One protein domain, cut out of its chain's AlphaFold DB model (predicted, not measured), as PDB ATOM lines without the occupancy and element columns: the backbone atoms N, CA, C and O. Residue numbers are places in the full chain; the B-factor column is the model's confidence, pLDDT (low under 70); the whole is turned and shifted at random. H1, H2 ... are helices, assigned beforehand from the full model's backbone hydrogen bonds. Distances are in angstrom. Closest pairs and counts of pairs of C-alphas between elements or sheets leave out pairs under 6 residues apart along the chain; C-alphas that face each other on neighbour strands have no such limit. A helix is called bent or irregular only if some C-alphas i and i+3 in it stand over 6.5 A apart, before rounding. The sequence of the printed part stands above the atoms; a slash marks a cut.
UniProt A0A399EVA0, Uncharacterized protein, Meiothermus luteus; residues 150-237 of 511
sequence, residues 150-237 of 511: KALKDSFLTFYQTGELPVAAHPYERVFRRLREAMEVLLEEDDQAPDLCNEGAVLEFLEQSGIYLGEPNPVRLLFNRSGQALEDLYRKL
ATOM      1  N   LYS A 150      39.161  93.336 -14.531       76.81
ATOM      2  CA  LYS A 150      38.670  92.645 -13.317       76.81
ATOM      3  C   LYS A 150      39.438  91.339 -13.085       76.81
ATOM      4  O   LYS A 150      40.070  91.194 -12.048       76.81
ATOM      5  N   ALA A 151      39.462  90.455 -14.083       77.00
ATOM      6  CA  ALA A 151      40.163  89.174 -14.012       77.00
ATOM      7  C   ALA A 151      41.682  89.333 -13.824       77.00
ATOM      8  O   ALA A 151      42.293  88.540 -13.120       77.00
ATOM      9  N   LEU A 152      42.283  90.369 -14.415       80.56
ATOM     10  CA  LEU A 152      43.689  90.723 -14.248       80.56
ATOM     11  C   LEU A 152      43.977  91.130 -12.798       80.56
ATOM     12  O   LEU A 152      44.900  90.591 -12.199       80.56
ATOM     13  N   LYS A 153      43.166  92.033 -12.222       87.06
ATOM     14  CA  LYS A 153      43.294  92.454 -10.818       87.06
ATOM     15  C   LYS A 153      43.068  91.287  -9.864       87.06
ATOM     16  O   LYS A 153      43.863  91.101  -8.956       87.06
ATOM     17  N   ASP A 154      42.023  90.496 -10.079       87.06
ATOM     18  CA  ASP A 154      41.702  89.365  -9.207       87.06
ATOM     19  C   ASP A 154      42.797  88.285  -9.283       87.06
ATOM     20  O   ASP A 154      43.276  87.832  -8.248       87.06
ATOM     21  N   SER A 155      43.293  87.965 -10.486       87.94
ATOM     22  CA  SER A 155      44.421  87.036 -10.657       87.94
ATOM     23  C   SER A 155      45.710  87.562 -10.027       87.94
ATOM     24  O   SER A 155      46.469  86.781  -9.460       87.94
ATOM     25  N   PHE A 156      45.970  88.872 -10.117       91.44
ATOM     26  CA  PHE A 156      47.125  89.477  -9.462       91.44
ATOM     27  C   PHE A 156      47.000  89.424  -7.939       91.44
ATOM     28  O   PHE A 156      47.973  89.096  -7.275       91.44
ATOM     29  N   LEU A 157      45.823  89.707  -7.375       90.94
ATOM     30  CA  LEU A 157      45.596  89.623  -5.930       90.94
ATOM     31  C   LEU A 157      45.807  88.197  -5.417       90.94
ATOM     32  O   LEU A 157      46.475  88.019  -4.402       90.94
ATOM     33  N   THR A 158      45.305  87.188  -6.138       89.69
ATOM     34  CA  THR A 158      45.597  85.780  -5.838       89.69
ATOM     35  C   THR A 158      47.102  85.524  -5.871       89.69
ATOM     36  O   THR A 158      47.649  85.063  -4.877       89.69
ATOM     37  N   PHE A 159      47.789  85.912  -6.950       92.88
ATOM     38  CA  PHE A 159      49.239  85.744  -7.075       92.88
ATOM     39  C   PHE A 159      50.029  86.458  -5.967       92.88
ATOM     40  O   PHE A 159      50.997  85.907  -5.449       92.88
ATOM     41  N   TYR A 160      49.619  87.663  -5.575       91.06
ATOM     42  CA  TYR A 160      50.256  88.435  -4.510       91.06
ATOM     43  C   TYR A 160      50.119  87.738  -3.148       91.06
ATOM     44  O   TYR A 160      51.066  87.719  -2.369       91.06
ATOM     45  N   GLN A 161      48.958  87.135  -2.872       87.25
ATOM     46  CA  GLN A 161      48.654  86.482  -1.594       87.25
ATOM     47  C   GLN A 161      49.214  85.060  -1.487       87.25
ATOM     48  O   GLN A 161      49.712  84.677  -0.431       87.25
ATOM     49  N   THR A 162      49.099  84.260  -2.548       87.00
ATOM     50  CA  THR A 162      49.418  82.823  -2.516       87.00
ATOM     51  C   THR A 162      50.717  82.476  -3.237       87.00
ATOM     52  O   THR A 162      51.251  81.391  -3.036       87.00
ATOM     53  N   GLY A 163      51.237  83.371  -4.083       85.81
ATOM     54  CA  GLY A 163      52.363  83.092  -4.979       85.81
ATOM     55  C   GLY A 163      51.995  82.256  -6.210       85.81
ATOM     56  O   GLY A 163      52.841  82.061  -7.082       85.81
ATOM     57  N   GLU A 164      50.750  81.788  -6.323       87.69
ATOM     58  CA  GLU A 164      50.291  80.932  -7.419       87.69
ATOM     59  C   GLU A 164      49.565  81.742  -8.500       87.69
ATOM     60  O   GLU A 164      48.710  82.584  -8.214       87.69
ATOM     61  N   LEU A 165      49.883  81.476  -9.770       83.69
ATOM     62  CA  LEU A 165      49.201  82.084 -10.912       83.69
ATOM     63  C   LEU A 165      48.063  81.182 -11.407       83.69
ATOM     64  O   LEU A 165      48.309  80.023 -11.743       83.69
ATOM     65  N   PRO A 166      46.833  81.704 -11.571       80.31
ATOM     66  CA  PRO A 166      45.775  80.987 -12.278       80.31
ATOM     67  C   PRO A 166      46.207  80.601 -13.700       80.31
ATOM     68  O   PRO A 166      46.930  81.357 -14.354       80.31
ATOM     69  N   VAL A 167      45.721  79.470 -14.229       71.62
ATOM     70  CA  VAL A 167      46.063  78.970 -15.585       71.62
ATOM     71  C   VAL A 167      45.890  80.052 -16.660       71.62
ATOM     72  O   VAL A 167      46.786  80.286 -17.468       71.62
ATOM     73  N   ALA A 168      44.786  80.797 -16.603       64.19
ATOM     74  CA  ALA A 168      44.498  81.890 -17.534       64.19
ATOM     75  C   ALA A 168      45.463  83.093 -17.417       64.19
ATOM     76  O   ALA A 168      45.576  83.884 -18.353       64.19
ATOM     77  N   ALA A 169      46.166  83.236 -16.289       72.75
ATOM     78  CA  ALA A 169      47.093  84.327 -15.996       72.75
ATOM     79  C   ALA A 169      48.570  83.971 -16.231       72.75
ATOM     80  O   ALA A 169      49.410  84.863 -16.165       72.75
ATOM     81  N   HIS A 170      48.910  82.717 -16.553       71.19
ATOM     82  CA  HIS A 170      50.303  82.301 -16.793       71.19
ATOM     83  C   HIS A 170      51.052  83.177 -17.818       71.19
ATOM     84  O   HIS A 170      52.204  83.526 -17.565       71.19
ATOM     85  N   PRO A 171      50.432  83.635 -18.930       63.69
ATOM     86  CA  PRO A 171      51.093  84.558 -19.858       63.69
ATOM     87  C   PRO A 171      51.530  85.897 -19.233       63.69
ATOM     88  O   PRO A 171      52.380  86.582 -19.798       63.69
ATOM     89  N   TYR A 172      50.962  86.273 -18.084       69.62
ATOM     90  CA  TYR A 172      51.240  87.507 -17.349       69.62
ATOM     91  C   TYR A 172      52.245  87.344 -16.217       69.62
ATOM     92  O   TYR A 172      52.542  88.332 -15.554       69.62
ATOM     93  N   GLU A 173      52.802  86.154 -15.996       77.12
ATOM     94  CA  GLU A 173      53.685  85.875 -14.859       77.12
ATOM     95  C   GLU A 173      54.775  86.942 -14.676       77.12
ATOM     96  O   GLU A 173      54.939  87.499 -13.592       77.12
ATOM     97  N   ARG A 174      55.481  87.301 -15.752       74.31
ATOM     98  CA  ARG A 174      56.530  88.329 -15.705       74.31
ATOM     99  C   ARG A 174      55.991  89.714 -15.337       74.31
ATOM    100  O   ARG A 174      56.650  90.448 -14.608       74.31
ATOM    101  N   VAL A 175      54.813  90.067 -15.853       81.56
ATOM    102  CA  VAL A 175      54.123  91.333 -15.556       81.56
ATOM    103  C   VAL A 175      53.709  91.360 -14.091       81.56
ATOM    104  O   VAL A 175      53.905  92.367 -13.426       81.56
ATOM    105  N   PHE A 176      53.196  90.246 -13.571       87.75
ATOM    106  CA  PHE A 176      52.758  90.123 -12.185       87.75
ATOM    107  C   PHE A 176      53.932  90.133 -11.209       87.75
ATOM    108  O   PHE A 176      53.831  90.785 -10.181       87.75
ATOM    109  N   ARG A 177      55.067  89.503 -11.530       86.56
ATOM    110  CA  ARG A 177      56.284  89.600 -10.701       86.56
ATOM    111  C   ARG A 177      56.758  91.049 -10.559       86.56
ATOM    112  O   ARG A 177      56.947  91.520  -9.449       86.56
ATOM    113  N   ARG A 178      56.833  91.782 -11.671       86.31
ATOM    114  CA  ARG A 178      57.219  93.204 -11.680       86.31
ATOM    115  C   ARG A 178      56.188  94.108 -11.014       86.31
ATOM    116  O   ARG A 178      56.544  95.052 -10.325       86.31
ATOM    117  N   LEU A 179      54.901  93.830 -11.223       91.38
ATOM    118  CA  LEU A 179      53.835  94.553 -10.537       91.38
ATOM    119  C   LEU A 179      53.896  94.297  -9.032       91.38
ATOM    120  O   LEU A 179      53.659  95.215  -8.267       91.38
ATOM    121  N   ARG A 180      54.238  93.081  -8.598       92.00
ATOM    122  CA  ARG A 180      54.432  92.759  -7.186       92.00
ATOM    123  C   ARG A 180      55.578  93.568  -6.584       92.00
ATOM    124  O   ARG A 180      55.334  94.217  -5.580       92.00
ATOM    125  N   GLU A 181      56.740  93.610  -7.234       89.62
ATOM    126  CA  GLU A 181      57.876  94.452  -6.813       89.62
ATOM    127  C   GLU A 181      57.464  95.933  -6.691       89.62
ATOM    128  O   GLU A 181      57.735  96.578  -5.683       89.62
ATOM    129  N   ALA A 182      56.731  96.458  -7.682       89.75
ATOM    130  CA  ALA A 182      56.202  97.824  -7.640       89.75
ATOM    131  C   ALA A 182      55.239  98.047  -6.465       89.75
ATOM    132  O   ALA A 182      55.302  99.067  -5.786       89.75
ATOM    133  N   MET A 183      54.318  97.105  -6.246       90.75
ATOM    134  CA  MET A 183      53.316  97.200  -5.189       90.75
ATOM    135  C   MET A 183      53.934  97.080  -3.799       90.75
ATOM    136  O   MET A 183      53.461  97.762  -2.900       90.75
ATOM    137  N   GLU A 184      54.964  96.250  -3.622       90.25
ATOM    138  CA  GLU A 184      55.693  96.114  -2.356       90.25
ATOM    139  C   GLU A 184      56.310  97.464  -1.953       90.25
ATOM    140  O   GLU A 184      56.015  97.948  -0.866       90.25
ATOM    141  N   VAL A 185      57.012  98.153  -2.862       88.25
ATOM    142  CA  VAL A 185      57.570  99.491  -2.575       88.25
ATOM    143  C   VAL A 185      56.489 100.541  -2.320       88.25
ATOM    144  O   VAL A 185      56.585 101.295  -1.357       88.25
ATOM    145  N   LEU A 186      55.417 100.563  -3.121       88.06
ATOM    146  CA  LEU A 186      54.304 101.495  -2.892       88.06
ATOM    147  C   LEU A 186      53.634 101.275  -1.523       88.06
ATOM    148  O   LEU A 186      53.140 102.228  -0.920       88.06
ATOM    149  N   LEU A 187      53.549 100.022  -1.058       87.12
ATOM    150  CA  LEU A 187      52.936  99.661   0.224       87.12
ATOM    151  C   LEU A 187      53.865  99.913   1.419       87.12
ATOM    152  O   LEU A 187      53.359 100.213   2.498       87.12
ATOM    153  N   GLU A 188      55.181  99.783   1.244       83.81
ATOM    154  CA  GLU A 188      56.187 100.042   2.285       83.81
ATOM    155  C   GLU A 188      56.400 101.543   2.536       83.81
ATOM    156  O   GLU A 188      56.528 101.960   3.688       83.81
ATOM    157  N   GLU A 189      56.372 102.371   1.491       74.69
ATOM    158  CA  GLU A 189      56.619 103.820   1.558       74.69
ATOM    159  C   GLU A 189      55.314 104.642   1.658       74.69
ATOM    160  O   GLU A 189      55.140 105.654   0.983       74.69
ATOM    161  N   ASP A 190      54.379 104.207   2.511       64.12
ATOM    162  CA  ASP A 190      53.011 104.750   2.623       64.12
ATOM    163  C   ASP A 190      52.950 106.281   2.807       64.12
ATOM    164  O   ASP A 190      52.215 106.980   2.109       64.12
ATOM    165  N   ASP A 191      53.792 106.830   3.686       63.38
ATOM    166  CA  ASP A 191      53.824 108.268   3.988       63.38
ATOM    167  C   ASP A 191      54.377 109.129   2.832       63.38
ATOM    168  O   ASP A 191      54.255 110.358   2.856       63.38
ATOM    169  N   GLN A 192      54.999 108.504   1.827       71.62
ATOM    170  CA  GLN A 192      55.584 109.158   0.649       71.62
ATOM    171  C   GLN A 192      54.969 108.669  -0.666       71.62
ATOM    172  O   GLN A 192      55.451 109.041  -1.738       71.62
ATOM    173  N   ALA A 193      53.899 107.871  -0.601       74.44
ATOM    174  CA  ALA A 193      53.289 107.294  -1.784       74.44
ATOM    175  C   ALA A 193      52.820 108.402  -2.755       74.44
ATOM    176  O   ALA A 193      52.152 109.360  -2.342       74.44
ATOM    177  N   PRO A 194      53.143 108.289  -4.055       85.94
ATOM    178  CA  PRO A 194      52.725 109.260  -5.059       85.94
ATOM    179  C   PRO A 194      51.208 109.194  -5.279       85.94
ATOM    180  O   PRO A 194      50.535 108.242  -4.879       85.94
ATOM    181  N   ASP A 195      50.654 110.179  -5.992       83.00
ATOM    182  CA  ASP A 195      49.269 110.098  -6.463       83.00
ATOM    183  C   ASP A 195      49.093 108.884  -7.392       83.00
ATOM    184  O   ASP A 195      49.489 108.903  -8.560       83.00
ATOM    185  N   LEU A 196      48.465 107.826  -6.873       86.44
ATOM    186  CA  LEU A 196      48.234 106.559  -7.576       86.44
ATOM    187  C   LEU A 196      47.268 106.680  -8.766       86.44
ATOM    188  O   LEU A 196      47.100 105.707  -9.505       86.44
ATOM    189  N   CYS A 197      46.632 107.841  -8.958       82.00
ATOM    190  CA  CYS A 197      45.838 108.172 -10.142       82.00
ATOM    191  C   CYS A 197      46.642 108.930 -11.216       82.00
ATOM    192  O   CYS A 197      46.084 109.267 -12.264       82.00
ATOM    193  N   ASN A 198      47.939 109.176 -11.001       80.44
ATOM    194  CA  ASN A 198      48.829 109.855 -11.940       80.44
ATOM    195  C   ASN A 198      49.974 108.930 -12.393       80.44
ATOM    196  O   ASN A 198      50.928 108.694 -11.656       80.44
ATOM    197  N   GLU A 199      49.900 108.442 -13.639       81.25
ATOM    198  CA  GLU A 199      50.886 107.511 -14.213       81.25
ATOM    199  C   GLU A 199      52.325 108.034 -14.110       81.25
ATOM    200  O   GLU A 199      53.222 107.285 -13.729       81.25
ATOM    201  N   GLY A 200      52.545 109.314 -14.429       82.69
ATOM    202  CA  GLY A 200      53.880 109.912 -14.433       82.69
ATOM    203  C   GLY A 200      54.494 109.961 -13.038       82.69
ATOM    204  O   GLY A 200      55.633 109.543 -12.863       82.69
ATOM    205  N   ALA A 201      53.707 110.383 -12.044       86.88
ATOM    206  CA  ALA A 201      54.156 110.458 -10.654       86.88
ATOM    207  C   ALA A 201      54.509 109.074 -10.087       86.88
ATOM    208  O   ALA A 201      55.514 108.926  -9.400       86.88
ATOM    209  N   VAL A 202      53.712 108.048 -10.410       87.19
ATOM    210  CA  VAL A 202      53.977 106.667  -9.976       87.19
ATOM    211  C   VAL A 202      55.260 106.121 -10.599       87.19
ATOM    212  O   VAL A 202      56.057 105.493  -9.908       87.19
ATOM    213  N   LEU A 203      55.458 106.321 -11.905       85.19
ATOM    214  CA  LEU A 203      56.647 105.815 -12.591       85.19
ATOM    215  C   LEU A 203      57.920 106.522 -12.119       85.19
ATOM    216  O   LEU A 203      58.911 105.846 -11.865       85.19
ATOM    217  N   GLU A 204      57.876 107.847 -11.960       84.75
ATOM    218  CA  GLU A 204      59.007 108.629 -11.454       84.75
ATOM    219  C   GLU A 204      59.393 108.198 -10.034       84.75
ATOM    220  O   GLU A 204      60.570 107.983  -9.757       84.75
ATOM    221  N   PHE A 205      58.406 107.990  -9.160       88.19
ATOM    222  CA  PHE A 205      58.626 107.478  -7.810       88.19
ATOM    223  C   PHE A 205      59.295 106.095  -7.813       88.19
ATOM    224  O   PHE A 205      60.325 105.906  -7.176       88.19
ATOM    225  N   LEU A 206      58.767 105.139  -8.587       86.62
ATOM    226  CA  LEU A 206      59.343 103.792  -8.670       86.62
ATOM    227  C   LEU A 206      60.774 103.803  -9.229       86.62
ATOM    228  O   LEU A 206      61.621 103.052  -8.748       86.62
ATOM    229  N   GLU A 207      61.060 104.662 -10.210       85.12
ATOM    230  CA  GLU A 207      62.414 104.842 -10.742       85.12
ATOM    231  C   GLU A 207      63.365 105.448  -9.697       85.12
ATOM    232  O   GLU A 207      64.500 104.982  -9.573       85.12
ATOM    233  N   GLN A 208      62.911 106.432  -8.911       85.50
ATOM    234  CA  GLN A 208      63.679 107.020  -7.804       85.50
ATOM    235  C   GLN A 208      63.980 105.993  -6.702       85.50
ATOM    236  O   GLN A 208      65.093 105.986  -6.170       85.50
ATOM    237  N   SER A 209      63.052 105.071  -6.434       83.50
ATOM    238  CA  SER A 209      63.245 103.933  -5.522       83.50
ATOM    239  C   SER A 209      64.030 102.768  -6.158       83.50
ATOM    240  O   SER A 209      64.185 101.708  -5.554       83.50
ATOM    241  N   GLY A 210      64.563 102.943  -7.374       80.81
ATOM    242  CA  GLY A 210      65.445 101.984  -8.047       80.81
ATOM    243  C   GLY A 210      64.736 100.822  -8.753       80.81
ATOM    244  O   GLY A 210      65.402  99.894  -9.219       80.81
ATOM    245  N   ILE A 211      63.406 100.854  -8.871       83.38
ATOM    246  CA  ILE A 211      62.622  99.834  -9.573       83.38
ATOM    247  C   ILE A 211      62.485 100.203 -11.047       83.38
ATOM    248  O   ILE A 211      61.752 101.114 -11.428       83.38
ATOM    249  N   TYR A 212      63.109  99.400 -11.909       79.44
ATOM    250  CA  TYR A 212      62.902  99.482 -13.351       79.44
ATOM    251  C   TYR A 212      61.985  98.365 -13.852       79.44
ATOM    252  O   TYR A 212      62.382  97.207 -14.009       79.44
ATOM    253  N   LEU A 213      60.745  98.726 -14.173       76.06
ATOM    254  CA  LEU A 213      59.721  97.755 -14.554       76.06
ATOM    255  C   LEU A 213      59.904  97.170 -15.961       76.06
ATOM    256  O   LEU A 213      59.366  96.101 -16.246       76.06
ATOM    257  N   GLY A 214      60.672  97.822 -16.841       68.31
ATOM    258  CA  GLY A 214      60.881  97.414 -18.235       68.31
ATOM    259  C   GLY A 214      59.586  97.187 -19.030       68.31
ATOM    260  O   GLY A 214      58.496  97.525 -18.584       68.31
ATOM    261  N   GLU A 215      59.697  96.562 -20.210       61.72
ATOM    262  CA  GLU A 215      58.532  96.299 -21.074       61.72
ATOM    263  C   GLU A 215      58.112  94.812 -21.097       61.72
ATOM    264  O   GLU A 215      58.989  93.932 -21.067       61.72
ATOM    265  N   PRO A 216      56.796  94.505 -21.139       66.19
ATOM    266  CA  PRO A 216      55.677  95.445 -20.977       66.19
ATOM    267  C   PRO A 216      55.595  95.999 -19.541       66.19
ATOM    268  O   PRO A 216      55.697  95.233 -18.579       66.19
ATOM    269  N   ASN A 217      55.407  97.315 -19.406       76.00
ATOM    270  CA  ASN A 217      55.322  97.984 -18.105       76.00
ATOM    271  C   ASN A 217      53.954  97.710 -17.422       76.00
ATOM    272  O   ASN A 217      52.910  98.082 -17.968       76.00
ATOM    273  N   PRO A 218      53.923  97.077 -16.229       81.44
ATOM    274  CA  PRO A 218      52.693  96.692 -15.541       81.44
ATOM    275  C   PRO A 218      51.854  97.883 -15.061       81.44
ATOM    276  O   PRO A 218      50.627  97.812 -15.113       81.44
ATOM    277  N   VAL A 219      52.488  98.977 -14.628       84.12
ATOM    278  CA  VAL A 219      51.792 100.197 -14.184       84.12
ATOM    279  C   VAL A 219      51.078 100.825 -15.375       84.12
ATOM    280  O   VAL A 219      49.865 101.030 -15.331       84.12
ATOM    281  N   ARG A 220      51.788 101.005 -16.493       74.94
ATOM    282  CA  ARG A 220      51.197 101.521 -17.739       74.94
ATOM    283  C   ARG A 220      50.076 100.633 -18.264       74.94
ATOM    284  O   ARG A 220      49.074 101.134 -18.772       74.94
ATOM    285  N   LEU A 221      50.214  99.313 -18.135       76.44
ATOM    286  CA  LEU A 221      49.173  98.359 -18.512       76.44
ATOM    287  C   LEU A 221      47.898  98.527 -17.668       76.44
ATOM    288  O   LEU A 221      46.798  98.403 -18.205       76.44
ATOM    289  N   LEU A 222      48.014  98.834 -16.374       78.94
ATOM    290  CA  LEU A 222      46.859  99.144 -15.526       78.94
ATOM    291  C   LEU A 222      46.244 100.506 -15.882       78.94
ATOM    292  O   LEU A 222      45.032 100.567 -16.097       78.94
ATOM    293  N   PHE A 223      47.058 101.556 -16.025       73.50
ATOM    294  CA  PHE A 223      46.605 102.917 -16.349       73.50
ATOM    295  C   PHE A 223      45.863 103.006 -17.685       73.50
ATOM    296  O   PHE A 223      44.765 103.562 -17.746       73.50
ATOM    297  N   ASN A 224      46.400 102.380 -18.736       66.19
ATOM    298  CA  ASN A 224      45.763 102.357 -20.057       66.19
ATOM    299  C   ASN A 224      44.414 101.618 -20.072       66.19
ATOM    300  O   ASN A 224      43.613 101.810 -20.989       66.19
ATOM    301  N   ARG A 225      44.140 100.783 -19.062       69.94
ATOM    302  CA  ARG A 225      42.851 100.097 -18.890       69.94
ATOM    303  C   ARG A 225      41.901 100.845 -17.963       69.94
ATOM    304  O   ARG A 225      40.689 100.775 -18.151       69.94
ATOM    305  N   SER A 226      42.429 101.527 -16.953       69.81
ATOM    306  CA  SER A 226      41.703 102.473 -16.108       69.81
ATOM    307  C   SER A 226      42.692 103.295 -15.285       69.81
ATOM    308  O   SER A 226      43.521 102.726 -14.576       69.81
ATOM    309  N   GLY A 227      42.525 104.620 -15.269       70.50
ATOM    310  CA  GLY A 227      43.340 105.519 -14.439       70.50
ATOM    311  C   GLY A 227      43.215 105.290 -12.925       70.50
ATOM    312  O   GLY A 227      44.025 105.802 -12.172       70.50
ATOM    313  N   GLN A 228      42.235 104.496 -12.474       78.25
ATOM    314  CA  GLN A 228      42.045 104.123 -11.060       78.25
ATOM    315  C   GLN A 228      42.501 102.687 -10.752       78.25
ATOM    316  O   GLN A 228      42.368 102.212  -9.628       78.25
ATOM    317  N   ALA A 229      42.982 101.938 -11.750       80.62
ATOM    318  CA  ALA A 229      43.253 100.510 -11.593       80.62
ATOM    319  C   ALA A 229      44.322 100.206 -10.537       80.62
ATOM    320  O   ALA A 229      44.176  99.214  -9.821       80.62
ATOM    321  N   LEU A 230      45.367 101.033 -10.461       87.31
ATOM    322  CA  LEU A 230      46.457 100.876  -9.504       87.31
ATOM    323  C   LEU A 230      46.012 101.246  -8.083       87.31
ATOM    324  O   LEU A 230      46.218 100.462  -7.162       87.31
ATOM    325  N   GLU A 231      45.319 102.375  -7.920       85.44
ATOM    326  CA  GLU A 231      44.749 102.808  -6.636       85.44
ATOM    327  C   GLU A 231      43.768 101.765  -6.060       85.44
ATOM    328  O   GLU A 231      43.828 101.414  -4.879       85.44
ATOM    329  N   ASP A 232      42.897 101.201  -6.904       82.12
ATOM    330  CA  ASP A 232      41.987 100.111  -6.532       82.12
ATOM    331  C   ASP A 232      42.741  98.890  -5.982       82.12
ATOM    332  O   ASP A 232      42.287  98.238  -5.039       82.12
ATOM    333  N   LEU A 233      43.852  98.532  -6.628       88.25
ATOM    334  CA  LEU A 233      44.671  97.370  -6.293       88.25
ATOM    335  C   LEU A 233      45.432  97.603  -4.982       88.25
ATOM    336  O   LEU A 233      45.412  96.740  -4.107       88.25
ATOM    337  N   TYR A 234      46.011  98.793  -4.826       88.81
ATOM    338  CA  TYR A 234      46.695  99.261  -3.622       88.81
ATOM    339  C   TYR A 234      45.807  99.183  -2.378       88.81
ATOM    340  O   TYR A 234      46.143  98.497  -1.411       88.81
ATOM    341  N   ARG A 235      44.616  99.790  -2.432       85.00
ATOM    342  CA  ARG A 235      43.658  99.766  -1.313       85.00
ATOM    343  C   ARG A 235      43.230  98.347  -0.946       85.00
ATOM    344  O   ARG A 235      43.158  98.006   0.231       85.00
ATOM    345  N   LYS A 236      42.963  97.505  -1.954       85.88
ATOM    346  CA  LYS A 236      42.602  96.097  -1.729       85.88
ATOM    347  C   LYS A 236      43.709  95.330  -1.000       85.88
ATOM    348  O   LYS A 236      43.384  94.509  -0.147       85.88
ATOM    349  N   LEU A 237      44.980  95.588  -1.314       87.75
ATOM    350  CA  LEU A 237      46.114  94.941  -0.647       87.75
ATOM    351  C   LEU A 237      46.318  95.422   0.791       87.75
ATOM    352  O   LEU A 237      46.635  94.603   1.649       87.75
TER     353      LEU A 237
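AT A GLANCE: This is residues 150 to 237 of the 511 residues of an uncharacterized protein of Meiothermus luteus (UniProt A0A399EVA0). A long, sharply kinked helix, H2, makes the spine, and the shorter helices H1, H4 and H5 pack on one side of it and cross it. H3 packs on H4 toward one end of the whole, while H1 is toward the other end. The printed part has 88 residues with five named helices in the order H1, H2, H3, H4, H5, no named strand, and the class all helix. It is compact, with a radius of gyration of the C-alphas of 12.1 A, and rounded, with spans of 35 by 25 by 23 A.

IN THESE COORDINATES: Find C-alpha 150 at (38.670, 92.645, -13.317); from there H1, residues 150 to 162, runs 18.1 A. Go on past the tight link to C-alpha 167 at (46.063, 78.970, -15.585), where H2, residues 167 to 188, begins; it is the longest helix, 29.4 A from first to last C-alpha. H2 is irregular, with C-alphas 171 and 174 standing 7.8 A apart, and it has a kink of 70 degrees near residue 174. Next come H3, residues 199 to 208, 14.3 A, and H4, residues 218 to 223, 8.7 A. H5, residues 229 to 237, runs 12.6 A and ends at C-alpha 237, at (46.114, 94.941, -0.647).

HOW THE PARTS SIT: Look first at Phe 156 and Phe 176, the closest C-alphas of H1 and H2, 6.3 A apart; these helices touch at a steep tilt of 69 degrees, only just short of about perpendicular, and run the same way. H1 also only just touches H5, with 3 pairs of C-alphas within 8 A, using residues 153 to 157 alone; the closest C-alphas are those of Lys 153 and Leu 233, 6.8 A apart. H2 touches H4 with residues 175 to 179 alone, about perpendicular at 85 degrees, the C-alphas of Val 175 and Pro 218 coming closest at 5.5 A. H2 and H3 are close but not clearly touching, with the C-alphas of Ala 182 and Leu 206 closest at 6.8 A. H3 and H4 form a helical hairpin, opposite ways at a shallow tilt of 25 degrees; look at the C-alphas of Glu 199 and Phe 223, the closest, 6.6 A apart. H4 and H5 touch at a steep tilt of 66 degrees, closest at the C-alphas of Leu 222 and Ala 229, 5.5 A. The helix packing is mostly crossed, but only just: of 6 touching pairs with a tilt, 2 are shallow. H3 is apart from H1 and from H5. In H1, H3, H4 and H5 every O i to N i+4 pair is within hydrogen-bond range; in H2, 13 of 18 are.

THE WHOLE: The two C-alphas farthest apart are those of Val 167 and Asp 191, 36.1 A. The printed part has no cut, and no link between its helices is long. The mean pLDDT of the printed part is 81.3; look for values under 70 at residue 168, residues 171 to 172, 190 to 191, 214 to 216 and 224 to 226.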